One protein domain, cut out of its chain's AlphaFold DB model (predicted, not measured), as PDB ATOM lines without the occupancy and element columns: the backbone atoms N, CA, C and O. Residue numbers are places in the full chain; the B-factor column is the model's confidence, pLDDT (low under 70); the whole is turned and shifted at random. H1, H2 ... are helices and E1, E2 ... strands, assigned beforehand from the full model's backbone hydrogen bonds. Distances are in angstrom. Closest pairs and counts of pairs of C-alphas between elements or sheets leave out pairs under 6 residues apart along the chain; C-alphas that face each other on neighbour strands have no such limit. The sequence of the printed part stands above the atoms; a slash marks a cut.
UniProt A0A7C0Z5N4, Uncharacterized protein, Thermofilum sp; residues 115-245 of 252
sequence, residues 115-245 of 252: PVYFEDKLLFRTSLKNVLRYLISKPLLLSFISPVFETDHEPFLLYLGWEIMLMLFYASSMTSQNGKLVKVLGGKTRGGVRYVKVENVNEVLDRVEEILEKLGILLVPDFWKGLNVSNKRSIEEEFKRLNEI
ATOM      1  N   PRO A 115     266.217  45.999 153.700       97.19
ATOM      2  CA  PRO A 115     266.522  44.611 153.403       97.19
ATOM      3  C   PRO A 115     265.234  43.802 153.180       97.19
ATOM      4  O   PRO A 115     264.284  43.895 153.960       97.19
ATOM      5  N   VAL A 116     265.214  42.992 152.119       96.69
ATOM      6  CA  VAL A 116     264.132  42.040 151.822       96.69
ATOM      7  C   VAL A 116     264.667  40.628 151.988       96.69
ATOM      8  O   VAL A 116     265.658  40.267 151.355       96.69
ATOM      9  N   TYR A 117     264.020  39.831 152.828       94.38
ATOM     10  CA  TYR A 117     264.440  38.480 153.171       94.38
ATOM     11  C   TYR A 117     263.424  37.442 152.717       94.38
ATOM     12  O   TYR A 117     262.221  37.692 152.721       94.38
ATOM     13  N   PHE A 118     263.914  36.248 152.415       91.06
ATOM     14  CA  PHE A 118     263.112  35.044 152.236       91.06
ATOM     15  C   PHE A 118     263.803  33.893 152.958       91.06
ATOM     16  O   PHE A 118     265.001  33.697 152.759       91.06
ATOM     17  N   GLU A 119     263.074  33.166 153.811       87.00
ATOM     18  CA  GLU A 119     263.654  32.113 154.671       87.00
ATOM     19  C   GLU A 119     264.932  32.583 155.391       87.00
ATOM     20  O   GLU A 119     265.971  31.925 155.351       87.00
ATOM     21  N   ASP A 120     264.879  33.790 155.966       83.06
ATOM     22  CA  ASP A 120     265.993  34.462 156.654       83.06
ATOM     23  C   ASP A 120     267.251  34.723 155.793       83.06
ATOM     24  O   ASP A 120     268.265  35.220 156.287       83.06
ATOM     25  N   LYS A 121     267.193  34.474 154.479       90.06
ATOM     26  CA  LYS A 121     268.229  34.856 153.511       90.06
ATOM     27  C   LYS A 121     267.912  36.220 152.924       90.06
ATOM     28  O   LYS A 121     266.806  36.452 152.441       90.06
ATOM     29  N   LEU A 122     268.892  37.121 152.929       94.12
ATOM     30  CA  LEU A 122     268.766  38.423 152.272       94.12
ATOM     31  C   LEU A 122     268.668  38.220 150.752       94.12
ATOM     32  O   LEU A 122     269.618  37.738 150.141       94.12
ATOM     33  N   LEU A 123     267.538  38.602 150.155       93.81
ATOM     34  CA  LEU A 123     267.327  38.576 148.707       93.81
ATOM     35  C   LEU A 123     267.990  39.769 148.014       93.81
ATOM     36  O   LEU A 123     268.650  39.609 146.988       93.81
ATOM     37  N   PHE A 124     267.750  40.969 148.544       95.94
ATOM     38  CA  PHE A 124     268.290  42.236 148.048       95.94
ATOM     39  C   PHE A 124     268.037  43.364 149.050       95.94
ATOM     40  O   PHE A 124     267.265  43.217 150.006       95.94
ATOM     41  N   ARG A 125     268.654  44.523 148.798       97.06
ATOM     42  CA  ARG A 125     268.321  45.792 149.457       97.06
ATOM     43  C   ARG A 125     267.729  46.796 148.484       97.06
ATOM     44  O   ARG A 125     268.286  47.036 147.419       97.06
ATOM     45  N   THR A 126     266.634  47.444 148.864       95.31
ATOM     46  CA  THR A 126     265.907  48.341 147.954       95.31
ATOM     47  C   THR A 126     265.569  49.700 148.559       95.31
ATOM     48  O   THR A 126     265.600  49.895 149.777       95.31
ATOM     49  N   SER A 127     265.261  50.654 147.684       93.56
ATOM     50  CA  SER A 127     264.449  51.833 147.981       93.56
ATOM     51  C   SER A 127     263.131  51.706 147.216       93.56
ATOM     52  O   SER A 127     263.110  51.568 145.992       93.56
ATOM     53  N   LEU A 128     262.016  51.757 147.943       91.25
ATOM     54  CA  LEU A 128     260.671  51.637 147.374       91.25
ATOM     55  C   LEU A 128     260.024  52.998 147.124       91.25
ATOM     56  O   LEU A 128     258.951  53.052 146.531       91.25
ATOM     57  N   LYS A 129     260.652  54.114 147.515       92.00
ATOM     58  CA  LYS A 129     260.056  55.454 147.397       92.00
ATOM     59  C   LYS A 129     259.545  55.775 145.992       92.00
ATOM     60  O   LYS A 129     258.438  56.291 145.846       92.00
ATOM     61  N   ASN A 130     260.327  55.461 144.959       90.94
ATOM     62  CA  ASN A 130     259.927  55.715 143.571       90.94
ATOM     63  C   ASN A 130     258.785  54.793 143.124       90.94
ATOM     64  O   ASN A 130     257.839  55.276 142.507       90.94
ATOM     65  N   VAL A 131     258.825  53.517 143.518       92.25
ATOM     66  CA  VAL A 131     257.741  52.554 143.272       92.25
ATOM     67  C   VAL A 131     256.443  53.019 143.936       92.25
ATOM     68  O   VAL A 131     255.412  53.109 143.278       92.25
ATOM     69  N   LEU A 132     256.490  53.398 145.217       92.44
ATOM     70  CA  LEU A 132     255.324  53.875 145.963       92.44
ATOM     71  C   LEU A 132     254.753  55.163 145.364       92.44
ATOM     72  O   LEU A 132     253.542  55.281 145.203       92.44
ATOM     73  N   ARG A 133     255.603  56.125 144.975       91.44
ATOM     74  CA  ARG A 133     255.150  57.341 144.273       91.44
ATOM     75  C   ARG A 133     254.442  57.014 142.968       91.44
ATOM     76  O   ARG A 133     253.394  57.587 142.681       91.44
ATOM     77  N   TYR A 134     255.027  56.114 142.189       90.25
ATOM     78  CA  TYR A 134     254.450  55.673 140.937       90.25
ATOM     79  C   TYR A 134     253.084  55.014 141.172       90.25
ATOM     80  O   TYR A 134     252.108  55.452 140.567       90.25
ATOM     81  N   LEU A 135     252.959  54.092 142.131       89.00
ATOM     82  CA  LEU A 135     251.680  53.463 142.489       89.00
ATOM     83  C   LEU A 135     250.634  54.482 142.978       89.00
ATOM     84  O   LEU A 135     249.484  54.433 142.550       89.00
ATOM     85  N   ILE A 136     251.029  55.465 143.795       90.06
ATOM     86  CA  ILE A 136     250.146  56.559 144.248       90.06
ATOM     87  C   ILE A 136     249.631  57.396 143.070       90.06
ATOM     88  O   ILE A 136     248.503  57.892 143.118       90.06
ATOM     89  N   SER A 137     250.446  57.579 142.027       87.06
ATOM     90  CA  SER A 137     250.081  58.368 140.845       87.06
ATOM     91  C   SER A 137     249.046  57.678 139.950       87.06
ATOM     92  O   SER A 137     248.394  58.349 139.147       87.06
ATOM     93  N   LYS A 138     248.854  56.361 140.099       83.88
ATOM     94  CA  LYS A 138     247.914  55.589 139.284       83.88
ATOM     95  C   LYS A 138     246.468  55.731 139.799       83.88
ATOM     96  O   LYS A 138     246.237  55.823 141.007       83.88
ATOM     97  N   PRO A 139     245.462  55.772 138.906       72.44
ATOM     98  CA  PRO A 139     244.049  55.722 139.284       72.44
ATOM     99  C   PRO A 139     243.691  54.437 140.052       72.44
ATOM    100  O   PRO A 139     244.115  53.354 139.664       72.44
ATOM    101  N   LEU A 140     242.837  54.541 141.079       61.25
ATOM    102  CA  LEU A 140     242.409  53.414 141.930       61.25
ATOM    103  C   LEU A 140     241.727  52.269 141.142       61.25
ATOM    104  O   LEU A 140     241.831  51.110 141.509       61.25
ATOM    105  N   LEU A 141     241.057  52.553 140.022       48.84
ATOM    106  CA  LEU A 141     240.453  51.503 139.180       48.84
ATOM    107  C   LEU A 141     241.490  50.691 138.385       48.84
ATOM    108  O   LEU A 141     241.210  49.562 138.004       48.84
ATOM    109  N   LEU A 142     242.688  51.243 138.178       49.41
ATOM    110  CA  LEU A 142     243.835  50.523 137.624       49.41
ATOM    111  C   LEU A 142     244.683  49.879 138.730       49.41
ATOM    112  O   LEU A 142     245.658  49.216 138.416       49.41
ATOM    113  N   SER A 143     244.361  50.067 140.017       51.91
ATOM    114  CA  SER A 143     245.241  49.658 141.120       51.91
ATOM    115  C   SER A 143     245.167  48.173 141.470       51.91
ATOM    116  O   SER A 143     245.972  47.704 142.266       51.91
ATOM    117  N   PHE A 144     244.232  47.423 140.890       62.19
ATOM    118  CA  PHE A 144     244.211  45.973 141.021       62.19
ATOM    119  C   PHE A 144     245.087  45.379 139.923       62.19
ATOM    120  O   PHE A 144     244.673  45.299 138.770       62.19
ATOM    121  N   ILE A 145     246.310  44.988 140.294       70.19
ATOM    122  CA  ILE A 145     247.203  44.092 139.538       70.19
ATOM    123  C   ILE A 145     247.813  44.676 138.244       70.19
ATOM    124  O   ILE A 145     248.980  44.417 137.958       70.19
ATOM    125  N   SER A 146     247.090  45.512 137.496       76.38
ATOM    126  CA  SER A 146     247.505  46.072 136.202       76.38
ATOM    127  C   SER A 146     248.899  46.719 136.191       76.38
ATOM    128  O   SER A 146     249.644  46.429 135.254       76.38
ATOM    129  N   PRO A 147     249.330  47.497 137.213       80.44
ATOM    130  CA  PRO A 147     250.637  48.141 137.177       80.44
ATOM    131  C   PRO A 147     251.776  47.124 137.087       80.44
ATOM    132  O   PRO A 147     252.778  47.418 136.455       80.44
ATOM    133  N   VAL A 148     251.616  45.915 137.643       85.31
ATOM    134  CA  VAL A 148     252.642  44.854 137.633       85.31
ATOM    135  C   VAL A 148     253.035  44.434 136.211       85.31
ATOM    136  O   VAL A 148     254.157  43.985 135.988       85.31
ATOM    137  N   PHE A 149     252.141  44.638 135.243       84.31
ATOM    138  CA  PHE A 149     252.362  44.341 133.829       84.31
ATOM    139  C   PHE A 149     252.969  45.518 133.051       84.31
ATOM    140  O   PHE A 149     253.269  45.378 131.866       84.31
ATOM    141  N   GLU A 150     253.181  46.676 133.686       79.94
ATOM    142  CA  GLU A 150     253.851  47.804 133.045       79.94
ATOM    143  C   GLU A 150     255.360  47.541 132.879       79.94
ATOM    144  O   GLU A 150     256.034  46.891 133.686       79.94
ATOM    145  N   THR A 151     255.917  48.045 131.781       71.38
ATOM    146  CA  THR A 151     257.287  47.729 131.361       71.38
ATOM    147  C   THR A 151     258.352  48.483 132.149       71.38
ATOM    148  O   THR A 151     259.438  47.942 132.349       71.38
ATOM    149  N   ASP A 152     258.024  49.677 132.646       81.44
ATOM    150  CA  ASP A 152     258.991  50.652 133.176       81.44
ATOM    151  C   ASP A 152     259.602  50.269 134.529       81.44
ATOM    152  O   ASP A 152     260.659  50.775 134.904       81.44
ATOM    153  N   HIS A 153     258.943  49.381 135.273       87.69
ATOM    154  CA  HIS A 153     259.418  48.909 136.568       87.69
ATOM    155  C   HIS A 153     259.468  47.383 136.604       87.69
ATOM    156  O   HIS A 153     258.780  46.684 135.861       87.69
ATOM    157  N   GLU A 154     260.311  46.867 137.491       92.38
ATOM    158  CA  GLU A 154     260.429  45.441 137.781       92.38
ATOM    159  C   GLU A 154     259.113  44.918 138.408       92.38
ATOM    160  O   GLU A 154     258.744  45.411 139.481       92.38
ATOM    161  N   PRO A 155     258.391  43.966 137.770       92.00
ATOM    162  CA  PRO A 155     257.097  43.462 138.240       92.00
ATOM    163  C   PRO A 155     257.111  43.016 139.700       92.00
ATOM    164  O   PRO A 155     256.196  43.338 140.461       92.00
ATOM    165  N   PHE A 156     258.192  42.355 140.124       92.44
ATOM    166  CA  PHE A 156     258.352  41.931 141.513       92.44
ATOM    167  C   PHE A 156     258.343  43.116 142.495       92.44
ATOM    168  O   PHE A 156     257.683  43.071 143.535       92.44
ATOM    169  N   LEU A 157     259.043  44.207 142.158       93.19
ATOM    170  CA  LEU A 157     259.092  45.409 142.994       93.19
ATOM    171  C   LEU A 157     257.758  46.154 143.010       93.19
ATOM    172  O   LEU A 157     257.385  46.684 144.054       93.19
ATOM    173  N   LEU A 158     257.037  46.190 141.886       91.81
ATOM    174  CA  LEU A 158     255.709  46.802 141.825       91.81
ATOM    175  C   LEU A 158     254.713  46.081 142.729       91.81
ATOM    176  O   LEU A 158     253.995  46.742 143.480       91.81
ATOM    177  N   TYR A 159     254.707  44.746 142.703       90.44
ATOM    178  CA  TYR A 159     253.836  43.971 143.581       90.44
ATOM    179  C   TYR A 159     254.216  44.158 145.056       90.44
ATOM    180  O   TYR A 159     253.360  44.448 145.891       90.44
ATOM    181  N   LEU A 160     255.510  44.074 145.390       92.62
ATOM    182  CA  LEU A 160     255.965  44.310 146.760       92.62
ATOM    183  C   LEU A 160     255.597  45.723 147.250       92.62
ATOM    184  O   LEU A 160     255.117  45.893 148.369       92.62
ATOM    185  N   GLY A 161     255.786  46.743 146.411       92.75
ATOM    186  CA  GLY A 161     255.394  48.117 146.723       92.75
ATOM    187  C   GLY A 161     253.888  48.268 146.941       92.75
ATOM    188  O   GLY A 161     253.471  49.019 147.822       92.75
ATOM    189  N   TRP A 162     253.075  47.530 146.186       89.00
ATOM    190  CA  TRP A 162     251.624  47.496 146.355       89.00
ATOM    191  C   TRP A 162     251.213  46.934 147.720       89.00
ATOM    192  O   TRP A 162     250.461  47.596 148.434       89.00
ATOM    193  N   GLU A 163     251.767  45.794 148.137       89.62
ATOM    194  CA  GLU A 163     251.498  45.209 149.462       89.62
ATOM    195  C   GLU A 163     251.842  46.177 150.600       89.62
ATOM    196  O   GLU A 163     251.066  46.378 151.539       89.62
ATOM    197  N   ILE A 164     252.993  46.844 150.492       93.81
ATOM    198  CA  ILE A 164     253.432  47.864 151.451       93.81
ATOM    199  C   ILE A 164     252.474  49.062 151.465       93.81
ATOM    200  O   ILE A 164     252.145  49.583 152.534       93.81
ATOM    201  N   MET A 165     251.983  49.488 150.299       91.75
ATOM    202  CA  MET A 165     251.008  50.572 150.197       91.75
ATOM    203  C   MET A 165     249.650  50.185 150.801       91.75
ATOM    204  O   MET A 165     249.046  51.002 151.496       91.75
ATOM    205  N   LEU A 166     249.190  48.946 150.609       89.19
ATOM    206  CA  LEU A 166     247.979  48.436 151.252       89.19
ATOM    207  C   LEU A 166     248.117  48.422 152.776       89.19
ATOM    208  O   LEU A 166     247.241  48.944 153.468       89.19
ATOM    209  N   MET A 167     249.231  47.903 153.304       93.31
ATOM    210  CA  MET A 167     249.533  47.959 154.741       93.31
ATOM    211  C   MET A 167     249.473  49.398 155.265       93.31
ATOM    212  O   MET A 167     248.839  49.665 156.286       93.31
ATOM    213  N   LEU A 168     250.076  50.350 154.540       93.19
ATOM    214  CA  LEU A 168     250.027  51.773 154.876       93.19
ATOM    215  C   LEU A 168     248.589  52.308 154.905       93.19
ATOM    216  O   LEU A 168     248.214  53.009 155.848       93.19
ATOM    217  N   PHE A 169     247.781  51.982 153.897       91.62
ATOM    218  CA  PHE A 169     246.398  52.440 153.771       91.62
ATOM    219  C   PHE A 169     245.524  51.934 154.916       91.62
ATOM    220  O   PHE A 169     244.851  52.741 155.569       91.62
ATOM    221  N   TYR A 170     245.600  50.636 155.219       89.31
ATOM    222  CA  TYR A 170     244.870  50.030 156.332       89.31
ATOM    223  C   TYR A 170     245.316  50.594 157.685       89.31
ATOM    224  O   TYR A 170     244.477  50.988 158.496       89.31
ATOM    225  N   ALA A 171     246.626  50.694 157.919       93.12
ATOM    226  CA  ALA A 171     247.177  51.167 159.188       93.12
ATOM    227  C   ALA A 171     246.927  52.663 159.436       93.12
ATOM    228  O   ALA A 171     246.697  53.084 160.569       93.12
ATOM    229  N   SER A 172     246.963  53.476 158.379       90.81
ATOM    230  CA  SER A 172     246.968  54.938 158.490       90.81
ATOM    231  C   SER A 172     245.695  55.590 157.974       90.81
ATOM    232  O   SER A 172     245.685  56.802 157.786       90.81
ATOM    233  N   SER A 173     244.615  54.844 157.718       89.69
ATOM    234  CA  SER A 173     243.371  55.377 157.125       89.69
ATOM    235  C   SER A 173     243.646  56.274 155.908       89.69
ATOM    236  O   SER A 173     243.100  57.372 155.788       89.69
ATOM    237  N   MET A 174     244.583  55.861 155.059       90.56
ATOM    238  CA  MET A 174     244.954  56.564 153.832       90.56
ATOM    239  C   MET A 174     244.456  55.784 152.624       90.56
ATOM    240  O   MET A 174     244.142  54.604 152.724       90.56
ATOM    241  N   THR A 175     244.387  56.448 151.478       89.94
ATOM    242  CA  THR A 175     244.196  55.798 150.180       89.94
ATOM    243  C   THR A 175     244.780  56.674 149.070       89.94
ATOM    244  O   THR A 175     245.258  57.783 149.335       89.94
ATOM    245  N   SER A 176     244.743  56.211 147.823       86.81
ATOM    246  CA  SER A 176     245.007  57.033 146.645       86.81
ATOM    247  C   SER A 176     243.699  57.411 145.941       86.81
ATOM    248  O   SER A 176     242.790  56.601 145.768       86.81
ATOM    249  N   GLN A 177     243.578  58.670 145.520       84.00
ATOM    250  CA  GLN A 177     242.444  59.152 144.732       84.00
ATOM    251  C   GLN A 177     242.933  60.125 143.662       84.00
ATOM    252  O   GLN A 177     243.621  61.100 143.970       84.00
ATOM    253  N   ASN A 178     242.571  59.871 142.398       80.81
ATOM    254  CA  ASN A 178     242.965  60.693 141.246       80.81
ATOM    255  C   ASN A 178     244.478  60.997 141.219       80.81
ATOM    256  O   ASN A 178     244.887  62.153 141.076       80.81
ATOM    257  N   GLY A 179     245.299  59.961 141.438       82.88
ATOM    258  CA  GLY A 179     246.762  60.052 141.423       82.88
ATOM    259  C   GLY A 179     247.382  60.792 142.615       82.88
ATOM    260  O   GLY A 179     248.487  61.327 142.509       82.88
ATOM    261  N   LYS A 180     246.659  60.921 143.734       87.56
ATOM    262  CA  LYS A 180     247.110  61.650 144.930       87.56
ATOM    263  C   LYS A 180     246.892  60.816 146.182       87.56
ATOM    264  O   LYS A 180     245.850  60.185 146.322       87.56
ATOM    265  N   LEU A 181     247.829  60.900 147.124       90.25
ATOM    266  CA  LEU A 181     247.651  60.356 148.467       90.25
ATOM    267  C   LEU A 181     246.644  61.217 149.243       90.25
ATOM    268  O   LEU A 181     246.786  62.445 149.326       90.25
ATOM    269  N   VAL A 182     245.626  60.575 149.803       90.69
ATOM    270  CA  VAL A 182     244.566  61.221 150.579       90.69
ATOM    271  C   VAL A 182     244.363  60.503 151.909       90.69
ATOM    272  O   VAL A 182     244.559  59.295 152.033       90.69
ATOM    273  N   LYS A 183     243.946  61.264 152.915       91.81
ATOM    274  CA  LYS A 183     243.514  60.770 154.217       91.81
ATOM    275  C   LYS A 183     241.999  60.586 154.207       91.81
ATOM    276  O   LYS A 183     241.276  61.486 153.781       91.81
ATOM    277  N   VAL A 184     241.542  59.439 154.699       89.12
ATOM    278  CA  VAL A 184     240.131  59.093 154.877       89.12
ATOM    279  C   VAL A 184     239.710  59.493 156.290       89.12
ATOM    280  O   VAL A 184     240.261  58.996 157.273       89.12
ATOM    281  N   LEU A 185     238.755  60.414 156.403       86.06
ATOM    282  CA  LEU A 185     238.234  60.917 157.675       86.06
ATOM    283  C   LEU A 185     236.754  60.536 157.816       86.06
ATOM    284  O   LEU A 185     235.950  60.795 156.919       86.06
ATOM    285  N   GLY A 186     236.396  59.920 158.946       75.81
ATOM    286  CA  GLY A 186     235.008  59.602 159.291       75.81
ATOM    287  C   GLY A 186     234.301  60.783 159.963       75.81
ATOM    288  O   GLY A 186     234.834  61.367 160.907       75.81
ATOM    289  N   GLY A 187     233.099  61.133 159.499       56.19
ATOM    290  CA  GLY A 187     232.239  62.129 160.144       56.19
ATOM    291  C   GLY A 187     231.459  61.545 161.331       56.19
ATOM    292  O   GLY A 187     230.905  60.453 161.235       56.19
ATOM    293  N   LYS A 188     231.371  62.280 162.451       53.22
ATOM    294  CA  LYS A 188     230.548  61.918 163.630       53.22
ATOM    295  C   LYS A 188     229.039  62.181 163.449       53.22
ATOM    296  O   LYS A 188     228.268  61.987 164.384       53.22
ATOM    297  N   THR A 189     228.593  62.608 162.274       49.59
ATOM    298  CA  THR A 189     227.184  62.894 161.959       49.59
ATOM    299  C   THR A 189     226.801  62.282 160.613       49.59
ATOM    300  O   THR A 189     227.669  61.986 159.795       49.59
ATOM    301  N   ARG A 190     225.490  62.057 160.401       52.19
ATOM    302  CA  ARG A 190     224.884  61.512 159.168       52.19
ATOM    303  C   ARG A 190     225.321  62.332 157.939       52.19
ATOM    304  O   ARG A 190     224.648  63.288 157.577       52.19
ATOM    305  N   GLY A 191     226.461  61.993 157.333       54.50
ATOM    306  CA  GLY A 191     227.042  62.783 156.246       54.50
ATOM    307  C   GLY A 191     228.500  62.446 155.926       54.50
ATOM    308  O   GLY A 191     229.371  63.281 156.121       54.50
ATOM    309  N   GLY A 192     228.735  61.244 155.391       65.31
ATOM    310  CA  GLY A 192     229.815  60.966 154.434       65.31
ATOM    311  C   GLY A 192     231.241  60.740 154.962       65.31
ATOM    312  O   GLY A 192     231.716  61.365 155.905       65.31
ATOM    313  N   VAL A 193     231.951  59.836 154.286       78.31
ATOM    314  CA  VAL A 193     233.413  59.705 154.343       78.31
ATOM    315  C   VAL A 193     234.035  60.900 153.615       78.31
ATOM    316  O   VAL A 193     233.648  61.189 152.482       78.31
ATOM    317  N   ARG A 194     235.004  61.586 154.236       85.56
ATOM    318  CA  ARG A 194     235.726  62.713 153.621       85.56
ATOM    319  C   ARG A 194     237.141  62.301 153.223       85.56
ATOM    320  O   ARG A 194     237.840  61.660 154.004       85.56
ATOM    321  N   TYR A 195     237.576  62.739 152.045       87.50
ATOM    322  CA  TYR A 195     238.932  62.529 151.536       87.50
ATOM    323  C   TYR A 195     239.680  63.859 151.489       87.50
ATOM    324  O   TYR A 195     239.236  64.795 150.825       87.50
ATOM    325  N   VAL A 196     240.813  63.954 152.186       90.81
ATOM    326  CA  VAL A 196     241.625  65.183 152.245       90.81
ATOM    327  C   VAL A 196     243.034  64.895 151.748       90.81
ATOM    328  O   VAL A 196     243.673  63.945 152.192       90.81
ATOM    329  N   LYS A 197     243.535  65.708 150.812       92.38
ATOM    330  CA  LYS A 197     244.867  65.516 150.222       92.38
ATOM    331  C   LYS A 197     245.964  65.642 151.285       92.38
ATOM    332  O   LYS A 197     245.971  66.609 152.048       92.38
ATOM    333  N   VAL A 198     246.914  64.710 151.265       92.62
ATOM    334  CA  VAL A 198     248.158  64.795 152.039       92.62
ATOM    335  C   VAL A 198     249.122  65.755 151.337       92.62
ATOM    336  O   VAL A 198     249.372  65.631 150.134       92.62
ATOM    337  N   GLU A 199     249.646  66.739 152.065       93.25
ATOM    338  CA  GLU A 199     250.564  67.744 151.513       93.25
ATOM    339  C   GLU A 199     252.010  67.249 151.496       93.25
ATOM    340  O   GLU A 199     252.702  67.362 150.485       93.25
ATOM    341  N   ASN A 200     252.458  66.649 152.595       94.00
ATOM    342  CA  ASN A 200     253.841  66.245 152.821       94.00
ATOM    343  C   ASN A 200     254.103  64.779 152.437       94.00
ATOM    344  O   ASN A 200     254.741  64.033 153.171       94.00
ATOM    345  N   VAL A 201     253.636  64.360 151.255       93.75
ATOM    346  CA  VAL A 201     253.749  62.962 150.782       93.75
ATOM    347  C   VAL A 201     255.187  62.440 150.848       93.75
ATOM    348  O   VAL A 201     255.407  61.308 151.257       93.75
ATOM    349  N   ASN A 202     256.178  63.259 150.491       94.50
ATOM    350  CA  ASN A 202     257.578  62.835 150.525       94.50
ATOM    351  C   ASN A 202     258.061  62.503 151.938       94.50
ATOM    352  O   ASN A 202     258.709  61.480 152.095       94.50
ATOM    353  N   GLU A 203     257.694  63.316 152.929       95.56
ATOM    354  CA  GLU A 203     258.039  63.105 154.339       95.56
ATOM    355  C   GLU A 203     257.389  61.821 154.877       95.56
ATOM    356  O   GLU A 203     258.037  61.030 155.556       95.56
ATOM    357  N   VAL A 204     256.134  61.556 154.489       95.56
ATOM    358  CA  VAL A 204     255.454  60.292 154.813       95.56
ATOM    359  C   VAL A 204     256.195  59.099 154.203       95.56
ATOM    360  O   VAL A 204     256.437  58.115 154.895       95.56
ATOM    361  N   LEU A 205     256.584  59.180 152.926       95.88
ATOM    362  CA  LEU A 205     257.304  58.095 152.255       95.88
ATOM    363  C   LEU A 205     258.725  57.895 152.800       95.88
ATOM    364  O   LEU A 205     259.163  56.755 152.910       95.88
ATOM    365  N   ASP A 206     259.423  58.969 153.178       95.94
ATOM    366  CA  ASP A 206     260.717  58.880 153.867       95.94
ATOM    367  C   ASP A 206     260.578  58.109 155.177       95.94
ATOM    368  O   ASP A 206     261.340  57.178 155.446       95.94
ATOM    369  N   ARG A 207     259.532  58.416 155.951       96.38
ATOM    370  CA  ARG A 207     259.268  57.715 157.205       96.38
ATOM    371  C   ARG A 207     258.880  56.251 156.999       96.38
ATOM    372  O   ARG A 207     259.269  55.405 157.801       96.38
ATOM    373  N   VAL A 208     258.150  55.938 155.928       96.81
ATOM    374  CA  VAL A 208     257.879  54.550 155.525       96.81
ATOM    375  C   VAL A 208     259.190  53.804 155.270       96.81
ATOM    376  O   VAL A 208     259.373  52.719 155.817       96.81
ATOM    377  N   GLU A 209     260.124  54.378 154.508       97.00
ATOM    378  CA  GLU A 209     261.409  53.719 154.240       97.00
ATOM    379  C   GLU A 209     262.262  53.535 155.498       97.00
ATOM    380  O   GLU A 209     262.885  52.489 155.645       97.00
ATOM    381  N   GLU A 210     262.269  54.495 156.426       96.94
ATOM    382  CA  GLU A 210     262.961  54.356 157.719       96.94
ATOM    383  C   GLU A 210     262.397  53.206 158.567       96.94
ATOM    384  O   GLU A 210     263.149  52.442 159.177       96.94
ATOM    385  N   ILE A 211     261.068  53.064 158.607       97.19
ATOM    386  CA  ILE A 211     260.406  51.965 159.324       97.19
ATOM    387  C   ILE A 211     260.793  50.623 158.696       97.19
ATOM    388  O   ILE A 211     261.162  49.690 159.410       97.19
ATOM    389  N   LEU A 212     260.743  50.530 157.365       97.56
ATOM    390  CA  LEU A 212     261.075  49.305 156.641       97.56
ATOM    391  C   LEU A 212     262.566  48.963 156.712       97.56
ATOM    392  O   LEU A 212     262.909  47.790 156.791       97.56
ATOM    393  N   GLU A 213     263.457  49.954 156.733       97.56
ATOM    394  CA  GLU A 213     264.886  49.739 156.980       97.56
ATOM    395  C   GLU A 213     265.119  49.102 158.352       97.56
ATOM    396  O   GLU A 213     265.870  48.136 158.464       97.56
ATOM    397  N   LYS A 214     264.442  49.615 159.388       97.06
ATOM    398  CA  LYS A 214     264.577  49.111 160.759       97.06
ATOM    399  C   LYS A 214     264.020  47.695 160.924       97.06
ATOM    400  O   LYS A 214     264.606  46.900 161.654       97.06
ATOM    401  N   LEU A 215     262.861  47.411 160.330       96.81
ATOM    402  CA  LEU A 215     262.153  46.141 160.526       96.81
ATOM    403  C   LEU A 215     262.558  45.055 159.524       96.81
ATOM    404  O   LEU A 215     262.382  43.872 159.813       96.81
ATOM    405  N   GLY A 216     263.060  45.449 158.354       96.81
ATOM    406  CA  GLY A 216     263.174  44.576 157.191       96.81
ATOM    407  C   GLY A 216     261.816  44.122 156.650       96.81
ATOM    408  O   GLY A 216     260.770  44.259 157.288       96.81
ATOM    409  N   ILE A 217     261.826  43.555 155.448       96.38
ATOM    410  CA  ILE A 217     260.662  42.900 154.844       96.38
ATOM    411  C   ILE A 217     260.933  41.400 154.854       96.38
ATOM    412  O   ILE A 217     261.849  40.945 154.175       96.38
ATOM    413  N   LEU A 218     260.155  40.631 155.616       94.25
ATOM    414  CA  LEU A 218     260.319  39.180 155.716       94.25
ATOM    415  C   LEU A 218     259.238  38.486 154.886       94.25
ATOM    416  O   LEU A 218     258.058  38.629 155.188       94.25
ATOM    417  N   LEU A 219     259.614  37.749 153.842       91.44
ATOM    418  CA  LEU A 219     258.675  37.042 152.969       91.44
ATOM    419  C   LEU A 219     258.368  35.626 153.487       91.44
ATOM    420  O   LEU A 219     259.240  34.944 154.026       91.44
ATOM    421  N   VAL A 220     257.117  35.186 153.330       85.31
ATOM    422  CA  VAL A 220     256.632  33.863 153.754       85.31
ATOM    423  C   VAL A 220     257.068  32.773 152.750       85.31
ATOM    424  O   VAL A 220     256.976  33.009 151.549       85.31
ATOM    425  N   PRO A 221     257.478  31.577 153.217       65.44
ATOM    426  CA  PRO A 221     258.083  30.528 152.378       65.44
ATOM    427  C   PRO A 221     257.153  29.567 151.604       65.44
ATOM    428  O   PRO A 221     257.642  28.699 150.892       65.44
ATOM    429  N   ASP A 222     255.832  29.632 151.768       63.75
ATOM    430  CA  ASP A 222     254.935  28.510 151.422       63.75
ATOM    431  C   ASP A 222     254.507  28.454 149.937       63.75
ATOM    432  O   ASP A 222     254.164  29.477 149.350       63.75
ATOM    433  N   PHE A 223     254.424  27.240 149.370       46.28
ATOM    434  CA  PHE A 223     254.116  26.925 147.961       46.28
ATOM    435  C   PHE A 223     252.766  27.478 147.475       46.28
ATOM    436  O   PHE A 223     252.610  27.779 146.294       46.28
ATOM    437  N   TRP A 224     251.797  27.629 148.382       49.44
ATOM    438  CA  TRP A 224     250.470  28.185 148.079       49.44
ATOM    439  C   TRP A 224     250.332  29.668 148.389       49.44
ATOM    440  O   TRP A 224     249.283  30.257 148.129       49.44
ATOM    441  N   LYS A 225     251.352  30.280 148.987       56.31
ATOM    442  CA  LYS A 225     251.288  31.684 149.359       56.31
ATOM    443  C   LYS A 225     251.981  32.469 148.266       56.31
ATOM    444  O   LYS A 225     253.153  32.263 147.969       56.31
ATOM    445  N   GLY A 226     251.245  33.407 147.681       63.88
ATOM    446  CA  GLY A 226     251.872  34.516 146.992       63.88
ATOM    447  C   GLY A 226     252.889  35.236 147.887       63.88
ATOM    448  O   GLY A 226     253.073  34.905 149.059       63.88
ATOM    449  N   LEU A 227     253.553  36.253 147.342       76.94
ATOM    450  CA  LEU A 227     254.445  37.125 148.088       76.94
ATOM    451  C   LEU A 227     253.702  37.727 149.287       76.94
ATOM    452  O   LEU A 227     252.956  38.691 149.158       76.94
ATOM    453  N   ASN A 228     253.896  37.129 150.454       82.19
ATOM    454  CA  ASN A 228     253.245  37.533 151.686       82.19
ATOM    455  C   ASN A 228     254.318  37.920 152.691       82.19
ATOM    456  O   ASN A 228     255.378  37.299 152.748       82.19
ATOM    457  N   VAL A 229     254.045  38.951 153.479       89.62
ATOM    458  CA  VAL A 229     255.003  39.528 154.417       89.62
ATOM    459  C   VAL A 229     254.722  38.970 155.814       89.62
ATOM    460  O   VAL A 229     253.695  39.265 156.422       89.62
ATOM    461  N   SER A 230     255.627  38.146 156.344       90.06
ATOM    462  CA  SER A 230     255.459  37.455 157.630       90.06
ATOM    463  C   SER A 230     255.460  38.415 158.821       90.06
ATOM    464  O   SER A 230     254.766  38.179 159.809       90.06
ATOM    465  N   ASN A 231     256.164  39.544 158.709       94.50
ATOM    466  CA  ASN A 231     256.187  40.613 159.706       94.50
ATOM    467  C   ASN A 231     255.198  41.760 159.411       94.50
ATOM    468  O   ASN A 231     255.326  42.843 159.986       94.50
ATOM    469  N   LYS A 232     254.177  41.523 158.567       94.00
ATOM    470  CA  LYS A 232     253.144  42.506 158.182       94.00
ATOM    471  C   LYS A 232     252.552  43.257 159.372       94.00
ATOM    472  O   LYS A 232     252.513  44.481 159.374       94.00
ATOM    473  N   ARG A 233     252.140  42.534 160.418       95.12
ATOM    474  CA  ARG A 233     251.522  43.141 161.608       95.12
ATOM    475  C   ARG A 233     252.444  44.155 162.295       95.12
ATOM    476  O   ARG A 233     251.982  45.219 162.689       95.12
ATOM    477  N   SER A 234     253.734  43.846 162.419       96.69
ATOM    478  CA  SER A 234     254.716  44.747 163.033       96.69
ATOM    479  C   SER A 234     254.929  46.010 162.196       96.69
ATOM    480  O   SER A 234     255.014  47.105 162.749       96.69
ATOM    481  N   ILE A 235     254.957  45.873 160.866       97.19
ATOM    482  CA  ILE A 235     255.025  47.013 159.941       97.19
ATOM    483  C   ILE A 235     253.774  47.893 160.083       97.19
ATOM    484  O   ILE A 235     253.890  49.107 160.243       97.19
ATOM    485  N   GLU A 236     252.578  47.296 160.091       96.50
ATOM    486  CA  GLU A 236     251.312  48.021 160.254       96.50
ATOM    487  C   GLU A 236     251.222  48.766 161.596       96.50
ATOM    488  O   GLU A 236     250.706  49.885 161.657       96.50
ATOM    489  N   GLU A 237     251.721  48.174 162.682       96.56
ATOM    490  CA  GLU A 237     251.762  48.813 164.002       96.56
ATOM    491  C   GLU A 237     252.641  50.073 164.016       96.56
ATOM    492  O   GLU A 237     252.237  51.085 164.591       96.56
ATOM    493  N   GLU A 238     253.789  50.059 163.332       97.06
ATOM    494  CA  GLU A 238     254.621  51.256 163.163       97.06
ATOM    495  C   GLU A 238     253.984  52.267 162.198       97.06
ATOM    496  O   GLU A 238     253.977  53.469 162.477       97.06
ATOM    497  N   PHE A 239     253.366  51.810 161.103       96.69
ATOM    498  CA  PHE A 239     252.674  52.693 160.160       96.69
ATOM    499  C   PHE A 239     251.519  53.463 160.805       96.69
ATOM    500  O   PHE A 239     251.320  54.628 160.468       96.69
ATOM    501  N   LYS A 240     250.812  52.907 161.799       94.56
ATOM    502  CA  LYS A 240     249.766  53.642 162.545       94.56
ATOM    503  C   LYS A 240     250.258  54.969 163.139       94.56
ATOM    504  O   LYS A 240     249.467  55.905 163.272       94.56
ATOM    505  N   ARG A 241     251.552  55.070 163.468       92.44
ATOM    506  CA  ARG A 241     252.178  56.278 164.036       92.44
ATOM    507  C   ARG A 241     252.423  57.374 162.999       92.44
ATOM    508  O   ARG A 241     252.609  58.528 163.366       92.44
ATOM    509  N   LEU A 242     252.343  57.061 161.702       91.81
ATOM    510  CA  LEU A 242     252.487  58.056 160.631       91.81
ATOM    511  C   LEU A 242     251.402  59.136 160.685       91.81
ATOM    512  O   LEU A 242     251.610  60.239 160.193       91.81
ATOM    513  N   ASN A 243     250.266  58.857 161.329       86.69
ATOM    514  CA  ASN A 243     249.199  59.835 161.534       86.69
ATOM    515  C   ASN A 243     249.666  61.120 162.232       86.69
ATOM    516  O   ASN A 243     249.098  62.176 161.970       86.69
ATOM    517  N   GLU A 244     250.691  61.043 163.082       86.19
ATOM    518  CA  GLU A 244     251.214  62.187 163.839       86.19
ATOM    519  C   GLU A 244     251.954  63.197 162.951       86.19
ATOM    520  O   GLU A 244     251.970  64.388 163.253       86.19
ATOM    521  N   ILE A 245     252.532  62.743 161.834       89.75
ATOM    522  CA  ILE A 245     253.346  63.587 160.944       89.75
ATOM    523  C   ILE A 245     252.590  64.052 159.693       89.75
ATOM    524  O   ILE A 245     253.116  64.832 158.904       89.75
TER     525      ILE A 245
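AT A GLANCE: This is residues 115 to 245 of the 252 residues of an uncharacterized protein of Thermofilum sp (UniProt A0A7C0Z5N4). A core of crossed helices, with H3 running through it and H1, H4 and H5 packed on or beside it, has a small three-stranded sheet at each end of its long axis. One sheet, E3, E4 and E5, is strongly twisted, and the loop of residues 187 to 192 sticks out from it; the other is E2, E1 and E6, while short H2 packs on the beginning of H3. The printed part has 131 residues, with five named helices and six named strands in the order E1 E2 H1 H2 H3 E3 E4 E5 H4 E6 H5, class mixed. The sheet E3 E4 E5 is antiparallel and E2 E1 E6 is mixed. The whole is compact, with a radius of gyration of the C-alphas of 15.2 A, yet elongated, spanning 50 by 31 by 29 A.

HOW THE PARTS SIT: E3, residues 174 to 177, E4, residues 180 to 186, and E5, residues 193 to 197, form a meander, each strand the antiparallel neighbour of the one before. N 175 and O 182 are 2.9 A apart, and N 183 and O 196 2.8 A, within hydrogen-bond range. H3, residues 155 to 172, only grazes this sheet with residues 165 to 172. H3 is the hub, touching three helices. H1, residues 129 to 137, touches it about perpendicular at 73 degrees, the closest C-alphas being those of Leu 132 and Gly 161, 5.8 A. H5, residues 232 to 244, touches H3 residues 167 to 172 at a steep tilt of 57 degrees, the same way, closest at the C-alphas of Ala 171 and Lys 240, 4.9 A. H2, residues 146 to 149, touches H3, the C-alphas of Val 148 and Pro 155 being closest at 4.7 A. H4, residues 201 to 215, touches H5 at 36 degrees, only just steep, opposite ways, closest at the C-alphas of Val 204 and Leu 242, 6.9 A. H4 only grazes the sheet of E2, residues 121 to 126, E1, residues 115 to 118, and E6, residues 217 to 219. E1 is antiparallel to E2, with N 123 and O 116 2.8 A apart, and parallel to E6, with N 117 and O 217 2.8 A apart. In H1, H3 and H4 every O i to N i+4 pair is within hydrogen-bond range, in H5 5 of 9; H2 is too short for one.

IN THESE COORDINATES: E4 is 18.9 A long, H3 25.4 A, H4 21.2 A and H5 20.6 A. E1 begins at C-alpha 115 (266.522, 44.611, 153.403), and H5 ends at C-alpha 244 (251.214, 62.187, 163.839).

THE WHOLE: The C-alphas farthest apart, of Lys 121 and Arg 190, are 51.2 A apart. The printed part has no cut; E6 to H5 is a long link. Residues 140 to 144, 187 to 192 and 221 to 226 have pLDDT under 70.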